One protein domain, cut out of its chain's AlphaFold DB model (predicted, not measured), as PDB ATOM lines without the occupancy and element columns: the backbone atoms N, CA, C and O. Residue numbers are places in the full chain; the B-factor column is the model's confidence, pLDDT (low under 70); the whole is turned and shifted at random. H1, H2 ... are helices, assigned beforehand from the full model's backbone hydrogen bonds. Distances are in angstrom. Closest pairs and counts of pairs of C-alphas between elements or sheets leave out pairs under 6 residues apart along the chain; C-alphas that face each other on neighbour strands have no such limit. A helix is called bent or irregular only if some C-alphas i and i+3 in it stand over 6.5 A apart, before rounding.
ATOM      1  N   ILE A 241      45.329  41.858  66.562       64.94
ATOM      2  CA  ILE A 241      44.304  41.085  67.279       64.94
ATOM      3  C   ILE A 241      44.304  41.402  68.780       64.94
ATOM      4  O   ILE A 241      43.238  41.634  69.348       64.94
ATOM      5  N   ASP A 242      45.478  41.561  69.391       63.88
ATOM      6  CA  ASP A 242      45.611  41.967  70.797       63.88
ATOM      7  C   ASP A 242      44.873  43.284  71.097       63.88
ATOM      8  O   ASP A 242      44.173  43.402  72.101       63.88
ATOM      9  N   LYS A 243      44.941  44.266  70.187       71.38
ATOM     10  CA  LYS A 243      44.238  45.549  70.342       71.38
ATOM     11  C   LYS A 243      42.729  45.419  70.173       71.38
ATOM     12  O   LYS A 243      41.985  46.163  70.810       71.38
ATOM     13  N   ILE A 244      42.269  44.491  69.331       70.00
ATOM     14  CA  ILE A 244      40.841  44.173  69.195       70.00
ATOM     15  C   ILE A 244      40.315  43.657  70.538       70.00
ATOM     16  O   ILE A 244      39.311  44.165  71.037       70.00
ATOM     17  N   PHE A 245      41.023  42.717  71.162       69.19
ATOM     18  CA  PHE A 245      40.620  42.163  72.454       69.19
ATOM     19  C   PHE A 245      40.732  43.138  73.605       69.19
ATOM     20  O   PHE A 245      39.807  43.208  74.411       69.19
ATOM     21  N   MET A 246      41.812  43.916  73.669       73.44
ATOM     22  CA  MET A 246      41.907  45.002  74.637       73.44
ATOM     23  C   MET A 246      40.709  45.939  74.476       73.44
ATOM     24  O   MET A 246      39.993  46.189  75.440       73.44
ATOM     25  N   GLY A 247      40.396  46.374  73.251       76.69
ATOM     26  CA  GLY A 247      39.236  47.229  72.995       76.69
ATOM     27  C   GLY A 247      37.912  46.619  73.471       76.69
ATOM     28  O   GLY A 247      37.103  47.329  74.065       76.69
ATOM     29  N   ILE A 248      37.713  45.309  73.289       74.25
ATOM     30  CA  ILE A 248      36.542  44.576  73.802       74.25
ATOM     31  C   ILE A 248      36.535  44.520  75.335       74.25
ATOM     32  O   ILE A 248      35.509  44.852  75.929       74.25
ATOM     33  N   LYS A 249      37.659  44.157  75.978       75.31
ATOM     34  CA  LYS A 249      37.815  44.149  77.449       75.31
ATOM     35  C   LYS A 249      37.371  45.494  78.009       75.31
ATOM     36  O   LYS A 249      36.463  45.562  78.829       75.31
ATOM     37  N   HIS A 250      37.950  46.570  77.494       79.31
ATOM     38  CA  HIS A 250      37.695  47.907  78.003       79.31
ATOM     39  C   HIS A 250      36.273  48.410  77.716       79.31
ATOM     40  O   HIS A 250      35.692  49.109  78.547       79.31
ATOM     41  N   TYR A 251      35.689  48.048  76.568       80.31
ATOM     42  CA  TYR A 251      34.283  48.333  76.286       80.31
ATOM     43  C   TYR A 251      33.357  47.629  77.286       80.31
ATOM     44  O   TYR A 251      32.425  48.249  77.801       80.31
ATOM     45  N   ASN A 252      33.629  46.357  77.590       72.56
ATOM     46  CA  ASN A 252      32.853  45.587  78.555       72.56
ATOM     47  C   ASN A 252      32.963  46.176  79.964       72.56
ATOM     48  O   ASN A 252      31.929  46.371  80.601       72.56
ATOM     49  N   THR A 253      34.163  46.560  80.409       76.44
ATOM     50  CA  THR A 253      34.356  47.264  81.689       76.44
ATOM     51  C   THR A 253      33.540  48.559  81.750       76.44
ATOM     52  O   THR A 253      32.870  48.831  82.745       76.44
ATOM     53  N   TYR A 254      33.514  49.336  80.662       81.38
ATOM     54  CA  TYR A 254      32.716  50.563  80.594       81.38
ATOM     55  C   TYR A 254      31.208  50.306  80.657       81.38
ATOM     56  O   TYR A 254      30.493  51.023  81.357       81.38
ATOM     57  N   LYS A 255      30.701  49.308  79.925       80.12
ATOM     58  CA  LYS A 255      29.255  49.058  79.828       80.12
ATOM     59  C   LYS A 255      28.678  48.258  80.994       80.12
ATOM     60  O   LYS A 255      27.504  48.460  81.299       80.12
ATOM     61  N   ASN A 256      29.458  47.374  81.613       73.88
ATOM     62  CA  ASN A 256      28.960  46.429  82.615       73.88
ATOM     63  C   ASN A 256      29.448  46.741  84.032       73.88
ATOM     64  O   ASN A 256      28.663  46.623  84.969       73.88
ATOM     65  N   ASP A 257      30.696  47.188  84.174       69.38
ATOM     66  CA  ASP A 257      31.334  47.383  85.483       69.38
ATOM     67  C   ASP A 257      31.384  48.862  85.898       69.38
ATOM     68  O   ASP A 257      31.967  49.208  86.924       69.38
ATOM     69  N   GLU A 258      30.782  49.749  85.093       68.62
ATOM     70  CA  GLU A 258      30.781  51.208  85.275       68.62
ATOM     71  C   GLU A 258      32.195  51.779  85.518       68.62
ATOM     72  O   GLU A 258      32.374  52.748  86.255       68.62
ATOM     73  N   GLY A 259      33.210  51.177  84.886       72.88
ATOM     74  CA  GLY A 259      34.621  51.525  85.051       72.88
ATOM     75  C   GLY A 259      35.290  51.929  83.739       72.88
ATOM     76  O   GLY A 259      34.846  51.579  82.651       72.88
ATOM     77  N   ILE A 260      36.396  52.670  83.816       73.56
ATOM     78  CA  ILE A 260      37.272  52.911  82.663       73.56
ATOM     79  C   ILE A 260      38.685  52.536  83.065       73.56
ATOM     80  O   ILE A 260      39.192  53.017  84.078       73.56
ATOM     81  N   ASP A 261      39.304  51.715  82.228       73.56
ATOM     82  CA  ASP A 261      40.684  51.287  82.387       73.56
ATOM     83  C   ASP A 261      41.657  52.481  82.399       73.56
ATOM     84  O   ASP A 261      41.514  53.440  81.625       73.56
ATOM     85  N   GLU A 262      42.656  52.415  83.281       72.62
ATOM     86  CA  GLU A 262      43.678  53.446  83.450       72.62
ATOM     87  C   GLU A 262      44.435  53.742  82.150       72.62
ATOM     88  O   GLU A 262      44.730  54.906  81.861       72.62
ATOM     89  N   GLU A 263      44.672  52.734  81.313       72.12
ATOM     90  CA  GLU A 263      45.413  52.907  80.065       72.12
ATOM     91  C   GLU A 263      44.612  53.670  78.998       72.12
ATOM     92  O   GLU A 263      45.168  54.462  78.227       72.12
ATOM     93  N   LEU A 264      43.289  53.493  78.978       76.00
ATOM     94  CA  LEU A 264      42.393  54.100  77.989       76.00
ATOM     95  C   LEU A 264      41.837  55.448  78.402       76.00
ATOM     96  O   LEU A 264      41.520  56.270  77.538       76.00
ATOM     97  N   SER A 265      41.705  55.677  79.703       76.62
ATOM     98  CA  SER A 265      41.117  56.894  80.252       76.62
ATOM     99  C   SER A 265      41.714  58.177  79.643       76.62
ATOM    100  O   SER A 265      40.945  59.004  79.135       76.62
ATOM    101  N   PRO A 266      43.054  58.336  79.520       75.19
ATOM    102  CA  PRO A 266      43.639  59.523  78.897       75.19
ATOM    103  C   PRO A 266      43.307  59.645  77.405       75.19
ATOM    104  O   PRO A 266      43.106  60.754  76.901       75.19
ATOM    105  N   LEU A 267      43.251  58.516  76.690       80.81
ATOM    106  CA  LEU A 267      42.963  58.480  75.259       80.81
ATOM    107  C   LEU A 267      41.510  58.878  74.997       80.81
ATOM    108  O   LEU A 267      41.253  59.769  74.181       80.81
ATOM    109  N   LEU A 268      40.564  58.265  75.711       80.44
ATOM    110  CA  LEU A 268      39.133  58.564  75.617       80.44
ATOM    111  C   LEU A 268      38.852  60.018  76.003       80.44
ATOM    112  O   LEU A 268      38.083  60.713  75.329       80.44
ATOM    113  N   PHE A 269      39.534  60.507  77.040       78.19
ATOM    114  CA  PHE A 269      39.426  61.894  77.460       78.19
ATOM    115  C   PHE A 269      39.848  62.863  76.352       78.19
ATOM    116  O   PHE A 269      39.090  63.770  76.006       78.19
ATOM    117  N   GLU A 270      41.021  62.670  75.753       79.12
ATOM    118  CA  GLU A 270      41.536  63.574  74.717       79.12
ATOM    119  C   GLU A 270      40.742  63.508  73.407       79.12
ATOM    120  O   GLU A 270      40.528  64.539  72.764       79.12
ATOM    121  N   ASN A 271      40.280  62.320  73.012       81.75
ATOM    122  CA  ASN A 271      39.605  62.129  71.727       81.75
ATOM    123  C   ASN A 271      38.110  62.454  71.762       81.75
ATOM    124  O   ASN A 271      37.567  62.903  70.751       81.75
ATOM    125  N   TYR A 272      37.438  62.268  72.903       83.81
ATOM    126  CA  TYR A 272      35.982  62.400  72.976       83.81
ATOM    127  C   TYR A 272      35.513  63.410  74.010       83.81
ATOM    128  O   TYR A 272      34.613  64.194  73.716       83.81
ATOM    129  N   VAL A 273      36.122  63.464  75.190       80.38
ATOM    130  CA  VAL A 273      35.659  64.384  76.234       80.38
ATOM    131  C   VAL A 273      36.127  65.807  75.956       80.38
ATOM    132  O   VAL A 273      35.304  66.713  75.846       80.38
ATOM    133  N   VAL A 274      37.429  66.025  75.762       79.81
ATOM    134  CA  VAL A 274      38.021  67.350  75.526       79.81
ATOM    135  C   VAL A 274      37.367  68.107  74.364       79.81
ATOM    136  O   VAL A 274      37.049  69.288  74.553       79.81
ATOM    137  N   PRO A 275      37.132  67.496  73.185       83.19
ATOM    138  CA  PRO A 275      36.498  68.187  72.063       83.19
ATOM    139  C   PRO A 275      35.041  68.570  72.334       83.19
ATOM    140  O   PRO A 275      34.544  69.524  71.739       83.19
ATOM    141  N   ASN A 276      34.375  67.862  73.250       83.19
ATOM    142  CA  ASN A 276      32.954  68.017  73.547       83.19
ATOM    143  C   ASN A 276      32.679  68.643  74.926       83.19
ATOM    144  O   ASN A 276      31.518  68.794  75.306       83.19
ATOM    145  N   LEU A 277      33.718  69.077  75.653       78.12
ATOM    146  CA  LEU A 277      33.602  69.664  76.993       78.12
ATOM    147  C   LEU A 277      32.601  70.820  77.040       78.12
ATOM    148  O   LEU A 277      31.822  70.909  77.978       78.12
ATOM    149  N   GLU A 278      32.582  71.694  76.031       78.69
ATOM    150  CA  GLU A 278      31.644  72.824  75.995       78.69
ATOM    151  C   GLU A 278      30.176  72.366  75.984       78.69
ATOM    152  O   GLU A 278      29.322  73.058  76.532       78.69
ATOM    153  N   ILE A 279      29.893  71.188  75.420       81.25
ATOM    154  CA  ILE A 279      28.543  70.629  75.303       81.25
ATOM    155  C   ILE A 279      28.073  70.048  76.639       81.25
ATOM    156  O   ILE A 279      26.910  70.219  76.998       81.25
ATOM    157  N   ILE A 280      28.959  69.388  77.385       77.25
ATOM    158  CA  ILE A 280      28.642  68.733  78.670       77.25
ATOM    159  C   ILE A 280      28.932  69.619  79.895       77.25
ATOM    160  O   ILE A 280      28.499  69.306  80.997       77.25
ATOM    161  N   SER A 281      29.614  70.758  79.717       70.75
ATOM    162  CA  SER A 281      30.075  71.614  80.824       70.75
ATOM    163  C   SER A 281      28.977  72.222  81.696       70.75
ATOM    164  O   SER A 281      29.250  72.554  82.850       70.75
ATOM    165  N   ASP A 282      27.765  72.375  81.163       71.56
ATOM    166  CA  ASP A 282      26.635  72.969  81.884       71.56
ATOM    167  C   ASP A 282      25.959  71.986  82.861       71.56
ATOM    168  O   ASP A 282      25.287  72.433  83.790       71.56
ATOM    169  N   ASP A 283      26.167  70.676  82.687       71.88
ATOM    170  CA  ASP A 283      25.583  69.622  83.535       71.88
ATOM    171  C   ASP A 283      26.552  69.111  84.603       71.88
ATOM    172  O   ASP A 283      26.174  68.347  85.490       71.88
ATOM    173  N   LEU A 284      27.799  69.584  84.569       66.88
ATOM    174  CA  LEU A 284      28.797  69.221  85.561       66.88
ATOM    175  C   LEU A 284      28.607  70.059  86.835       66.88
ATOM    176  O   LEU A 284      28.486  71.288  86.766       66.88
ATOM    177  N   PRO A 285      28.631  69.434  88.030       57.00
ATOM    178  CA  PRO A 285      28.427  70.134  89.300       57.00
ATOM    179  C   PRO A 285      29.470  71.238  89.535       57.00
ATOM    180  O   PRO A 285      29.197  72.232  90.221       57.00
ATOM    181  N   HIS A 286      30.648  71.103  88.922       62.88
ATOM    182  CA  HIS A 286      31.695  72.113  88.855       62.88
ATOM    183  C   HIS A 286      32.198  72.259  87.419       62.88
ATOM    184  O   HIS A 286      32.228  71.301  86.653       62.88
ATOM    185  N   LYS A 287      32.613  73.478  87.055       59.75
ATOM    186  CA  LYS A 287      33.147  73.765  85.725       59.75
ATOM    187  C   LYS A 287      34.499  73.070  85.572       59.75
ATOM    188  O   LYS A 287      35.509  73.647  85.966       59.75
ATOM    189  N   LEU A 288      34.494  71.856  85.025       60.25
ATOM    190  CA  LEU A 288      35.700  71.079  84.764       60.25
ATOM    191  C   LEU A 288      36.636  71.891  83.870       60.25
ATOM    192  O   LEU A 288      36.310  72.237  82.730       60.25
ATOM    193  N   THR A 289      37.793  72.255  84.409       60.41
ATOM    194  CA  THR A 289      38.894  72.751  83.591       60.41
ATOM    195  C   THR A 289      39.704  71.568  83.074       60.41
ATOM    196  O   THR A 289      39.661  70.476  83.638       60.41
ATOM    197  N   LYS A 290      40.488  71.777  82.009       56.97
ATOM    198  CA  LYS A 290      41.431  70.748  81.543       56.97
ATOM    199  C   LYS A 290      42.371  70.287  82.665       56.97
ATOM    200  O   LYS A 290      42.701  69.118  82.705       56.97
ATOM    201  N   GLU A 291      42.776  71.178  83.573       60.56
ATOM    202  CA  GLU A 291      43.659  70.840  84.702       60.56
ATOM    203  C   GLU A 291      42.964  69.990  85.775       60.56
ATOM    204  O   GLU A 291      43.611  69.109  86.336       60.56
ATOM    205  N   ASP A 292      41.667  70.202  86.028       57.50
ATOM    206  CA  ASP A 292      40.900  69.393  86.990       57.50
ATOM    207  C   ASP A 292      40.716  67.961  86.489       57.50
ATOM    208  O   ASP A 292      40.810  67.014  87.271       57.50
ATOM    209  N   ALA A 293      40.518  67.808  85.176       53.38
ATOM    210  CA  ALA A 293      40.386  66.501  84.562       53.38
ATOM    211  C   ALA A 293      41.649  65.654  84.752       53.38
ATOM    212  O   ALA A 293      41.515  64.505  85.113       53.38
ATOM    213  N   TYR A 294      42.864  66.198  84.632       55.41
ATOM    214  CA  TYR A 294      44.101  65.412  84.818       55.41
ATOM    215  C   TYR A 294      44.480  65.111  86.280       55.41
ATOM    216  O   TYR A 294      45.543  64.535  86.529       55.41
ATOM    217  N   SER A 295      43.677  65.514  87.269       59.78
ATOM    218  CA  SER A 295      43.991  65.224  88.673       59.78
ATOM    219  C   SER A 295      43.612  63.777  89.041       59.78
ATOM    220  O   SER A 295      42.455  63.383  88.941       59.78
ATOM    221  N   HIS A 296      44.606  62.975  89.451       50.97
ATOM    222  CA  HIS A 296      44.500  61.514  89.641       50.97
ATOM    223  C   HIS A 296      43.371  61.057  90.583       50.97
ATOM    224  O   HIS A 296      42.755  60.031  90.327       50.97
ATOM    225  N   GLU A 297      43.085  61.788  91.663       50.78
ATOM    226  CA  GLU A 297      42.239  61.286  92.765       50.78
ATOM    227  C   GLU A 297      40.745  61.128  92.423       50.78
ATOM    228  O   GLU A 297      40.031  60.495  93.189       50.78
ATOM    229  N   ASN A 298      40.263  61.673  91.299       53.47
ATOM    230  CA  ASN A 298      38.862  61.532  90.867       53.47
ATOM    231  C   ASN A 298      38.707  61.274  89.361       53.47
ATOM    232  O   ASN A 298      37.583  61.300  88.858       53.47
ATOM    233  N   HIS A 299      39.803  61.051  88.628       63.25
ATOM    234  CA  HIS A 299      39.778  61.003  87.166       63.25
ATOM    235  C   HIS A 299      38.833  59.913  86.647       63.25
ATOM    236  O   HIS A 299      37.935  60.220  85.878       63.25
ATOM    237  N   TYR A 300      38.948  58.679  87.140       59.34
ATOM    238  CA  TYR A 300      38.230  57.519  86.596       59.34
ATOM    239  C   TYR A 300      36.710  57.574  86.789       59.34
ATOM    240  O   TYR A 300      35.969  57.495  85.811       59.34
ATOM    241  N   ASN A 301      36.236  57.841  88.008       62.00
ATOM    242  CA  ASN A 301      34.796  57.983  88.268       62.00
ATOM    243  C   ASN A 301      34.202  59.186  87.519       62.00
ATOM    244  O   ASN A 301      33.117  59.103  86.952       62.00
ATOM    245  N   THR A 302      34.951  60.293  87.439       72.94
ATOM    246  CA  THR A 302      34.526  61.470  86.664       72.94
ATOM    247  C   THR A 302      34.488  61.159  85.162       72.94
ATOM    248  O   THR A 302      33.666  61.712  84.439       72.94
ATOM    249  N   MET A 303      35.356  60.275  84.669       78.81
ATOM    250  CA  MET A 303      35.421  59.905  83.257       78.81
ATOM    251  C   MET A 303      34.219  59.083  82.800       78.81
ATOM    252  O   MET A 303      33.668  59.382  81.740       78.81
ATOM    253  N   VAL A 304      33.774  58.115  83.606       78.44
ATOM    254  CA  VAL A 304      32.570  57.315  83.322       78.44
ATOM    255  C   VAL A 304      31.351  58.231  83.223       78.44
ATOM    256  O   VAL A 304      30.627  58.191  82.230       78.44
ATOM    257  N   GLU A 305      31.182  59.139  84.190       80.38
ATOM    258  CA  GLU A 305      30.102  60.132  84.180       80.38
ATOM    259  C   GLU A 305      30.155  61.042  82.942       80.38
ATOM    260  O   GLU A 305      29.130  61.323  82.319       80.38
ATOM    261  N   LEU A 306      31.350  61.499  82.552       82.50
ATOM    262  CA  LEU A 306      31.537  62.355  81.378       82.50
ATOM    263  C   LEU A 306      31.214  61.625  80.070       82.50
ATOM    264  O   LEU A 306      30.605  62.222  79.180       82.50
ATOM    265  N   MET A 307      31.604  60.357  79.943       86.06
ATOM    266  CA  MET A 307      31.270  59.534  78.781       86.06
ATOM    267  C   MET A 307      29.770  59.236  78.723       86.06
ATOM    268  O   MET A 307      29.159  59.455  77.677       86.06
ATOM    269  N   ALA A 308      29.152  58.880  79.850       85.31
ATOM    270  CA  ALA A 308      27.709  58.674  79.941       85.31
ATOM    271  C   ALA A 308      26.922  59.942  79.561       85.31
ATOM    272  O   ALA A 308      25.952  59.865  78.809       85.31
ATOM    273  N   LEU A 309      27.375  61.127  79.991       86.19
ATOM    274  CA  LEU A 309      26.785  62.413  79.594       86.19
ATOM    275  C   LEU A 309      26.897  62.680  78.085       86.19
ATOM    276  O   LEU A 309      25.998  63.288  77.500       86.19
ATOM    277  N   LEU A 310      27.990  62.264  77.439       86.56
ATOM    278  CA  LEU A 310      28.130  62.376  75.984       86.56
ATOM    279  C   LEU A 310      27.150  61.461  75.244       86.56
ATOM    280  O   LEU A 310      26.608  61.888  74.219       86.56
ATOM    281  N   GLU A 311      26.903  60.254  75.762       87.12
ATOM    282  CA  GLU A 311      25.903  59.327  75.215       87.12
ATOM    283  C   GLU A 311      24.475  59.830  75.448       87.12
ATOM    284  O   GLU A 311      23.685  59.865  74.507       87.12
ATOM    285  N   GLU A 312      24.149  60.299  76.659       87.31
ATOM    286  CA  GLU A 312      22.822  60.838  77.003       87.31
ATOM    287  C   GLU A 312      22.442  62.024  76.108       87.31
ATOM    288  O   GLU A 312      21.287  62.186  75.709       87.31
ATOM    289  N   LYS A 313      23.427  62.856  75.763       85.06
ATOM    290  CA  LYS A 313      23.239  63.998  74.866       85.06
ATOM    291  C   LYS A 313      23.312  63.650  73.382       85.06
ATOM    292  O   LYS A 313      23.243  64.568  72.564       85.06
ATOM    293  N   GLU A 314      23.484  62.375  73.043       84.69
ATOM    294  CA  GLU A 314      23.632  61.885  71.669       84.69
ATOM    295  C   GLU A 314      24.794  62.572  70.917       84.69
ATOM    296  O   GLU A 314      24.772  62.721  69.695       84.69
ATOM    297  N   VAL A 315      25.820  63.031  71.646       84.69
ATOM    298  CA  VAL A 315      27.005  63.690  71.068       84.69
ATOM    299  C   VAL A 315      27.964  62.642  70.522       84.69
ATOM    300  O   VAL A 315      28.544  62.809  69.449       84.69
ATOM    301  N   VAL A 316      28.135  61.559  71.279       82.44
ATOM    302  CA  VAL A 316      28.981  60.423  70.934       82.44
ATOM    303  C   VAL A 316      28.225  59.161  71.322       82.44
ATOM    304  O   VAL A 316      27.753  59.060  72.442       82.44
ATOM    305  N   ILE A 317      28.130  58.199  70.409       82.00
ATOM    306  CA  ILE A 317      27.725  56.824  70.730       82.00
ATOM    307  C   ILE A 317      29.013  56.038  70.962       82.00
ATOM    308  O   ILE A 317      29.854  56.035  70.060       82.00
ATOM    309  N   PHE A 318      29.223  55.456  72.143       79.88
ATOM    310  CA  PHE A 318      30.409  54.641  72.407       79.88
ATOM    311  C   PHE A 318      30.095  53.173  72.122       79.88
ATOM    312  O   PHE A 318      29.405  52.519  72.899       79.88
ATOM    313  N   ASP A 319      30.609  52.683  70.998       78.56
ATOM    314  CA  ASP A 319      30.551  51.284  70.574       78.56
ATOM    315  C   ASP A 319      31.939  50.622  70.673       78.56
ATOM    316  O   ASP A 319      32.958  51.301  70.855       78.56
ATOM    317  N   ILE A 320      31.978  49.292  70.540       74.00
ATOM    318  CA  ILE A 320      33.214  48.490  70.581       74.00
ATOM    319  C   ILE A 320      34.238  49.004  69.557       74.00
ATOM    320  O   ILE A 320      35.427  49.119  69.859       74.00
ATOM    321  N   SER A 321      33.780  49.393  68.361       71.69
ATOM    322  CA  SER A 321      34.658  49.860  67.283       71.69
ATOM    323  C   SER A 321      35.479  51.088  67.691       71.69
ATOM    324  O   SER A 321      36.657  51.186  67.346       71.69
ATOM    325  N   LYS A 322      34.913  52.000  68.493       77.25
ATOM    326  CA  LYS A 322      35.627  53.183  68.996       77.25
ATOM    327  C   LYS A 322      36.702  52.851  70.014       77.25
ATOM    328  O   LYS A 322      37.749  53.499  69.995       77.25
ATOM    329  N   PHE A 323      36.449  51.872  70.879       79.12
ATOM    330  CA  PHE A 323      37.438  51.395  71.846       79.12
ATOM    331  C   PHE A 323      38.599  50.687  71.153       79.12
ATOM    332  O   PHE A 323      39.738  50.833  71.568       79.12
ATOM    333  N   ILE A 324      38.340  49.987  70.054       72.94
ATOM    334  CA  ILE A 324      39.400  49.350  69.270       72.94
ATOM    335  C   ILE A 324      40.171  50.399  68.468       72.94
ATOM    336  O   ILE A 324      41.395  50.444  68.529       72.94
ATOM    337  N   THR A 325      39.464  51.297  67.774       73.62
ATOM    338  CA  THR A 325      40.063  52.343  66.924       73.62
ATOM    339  C   THR A 325      41.027  53.235  67.698       73.62
ATOM    340  O   THR A 325      42.036  53.659  67.152       73.62
ATOM    341  N   ILE A 326      40.736  53.539  68.963       78.06
ATOM    342  CA  ILE A 326      41.581  54.431  69.762       78.06
ATOM    343  C   ILE A 326      42.881  53.767  70.248       78.06
ATOM    344  O   ILE A 326      43.814  54.473  70.626       78.06
ATOM    345  N   LEU A 327      42.941  52.431  70.244       71.62
ATOM    346  CA  LEU A 327      44.133  51.654  70.592       71.62
ATOM    347  C   LEU A 327      45.106  51.516  69.406       71.62
ATOM    348  O   LEU A 327      46.240  51.068  69.588       71.62
ATOM    349  N   LEU A 328      44.687  51.907  68.199       69.00
ATOM    350  CA  LEU A 328      45.446  51.811  66.946       69.00
ATOM    351  C   LEU A 328      46.065  53.147  66.551       69.00
ATOM    352  O   LEU A 328      47.265  53.116  66.185       69.00
TER     353      LEU A 328
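AT A GLANCE: This is residues 241 to 328 of the 328 residues of an uncharacterized protein of Epulopiscium sp. Nele67-Bin005 (UniProt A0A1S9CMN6). Two pairs of helices make two loosely joined lobes: H1 with the short H5 at one end, and the kinked H2 crossing H4 at the other. The chain passes from H1 to H2 through residues 257 to 264 and returns from H4 to H5 through residues 313 to 319, and the short H3 lies near H2 and H4, far from the H1 and H5 pair. The printed part has 88 residues, with five named helices in the order H1, H2, H3, H4, H5 and no named strand; its class is all helix. It is compact, with a radius of gyration of the C-alphas of 12.5 A, and spans 39 by 28 by 23 A.

HOW THE PARTS SIT: H1, residues 241 to 256, and H5, residues 320 to 325, touch; their closest C-alphas, those of Gly 247 and Ile 324, are 4.3 A apart. They run opposite ways at a steep tilt of 45 degrees. H2, residues 265 to 280, is apart from H1 and only just apart from H5, at 8.3 A. H2 touches H4, residues 296 to 312, closest at the C-alphas of Ile 280 and Leu 309, 6.7 A apart; they run the same way at a steep tilt of 56 degrees. H3, residues 290 to 293, is close to H4 but not clearly touching, with the closest C-alphas, those of Ala 293 and His 299, 6.1 A apart. H3 is likewise close to H2 but not clearly touching, at 7.7 A between the C-alphas of Val 274 and Lys 290. H1 and H4 are close but not clearly touching, about perpendicular at 83 degrees, with the closest C-alphas, those of Tyr 254 and Val 304, 7.3 A apart. In H1 and H5 every O i to N i+4 pair is within hydrogen-bond range, against 7 of 12 in H2 and 11 of 13 in H4; H3 is too short for such a pair.

IN THESE COORDINATES: H1, residues 241 to 256, begins at C-alpha 241 (44.304, 41.085, 67.279) and is 22.3 A long. H2, residues 265 to 280, is 17.3 A long, with a kink of 62 degrees near residue 274; it is irregular, C-alphas 275 and 278 being 7.8 A apart. H3, residues 290 to 293, is 5.3 A long. H4, residues 296 to 312, is 25.1 A long, with a kink of 30 degrees near residue 303; it is irregular, C-alphas 297 and 300 being 8.3 A apart. H5, residues 320 to 325, is 8.7 A long and ends at C-alpha 325 (40.063, 52.343, 66.924).

THE WHOLE: The two C-alphas farthest apart, those of Ile 241 and His 286, are 39.8 A apart. The printed part has no cut and ends at Leu 328, the chain's last residue. The link from H3 to H4 is tight, the other three are short, and no link is long. The mean pLDDT of the printed part is 73.4; it is under 70 in 24 residues: 241 to 242, 245, 257 to 258, 284 to 301 and 328.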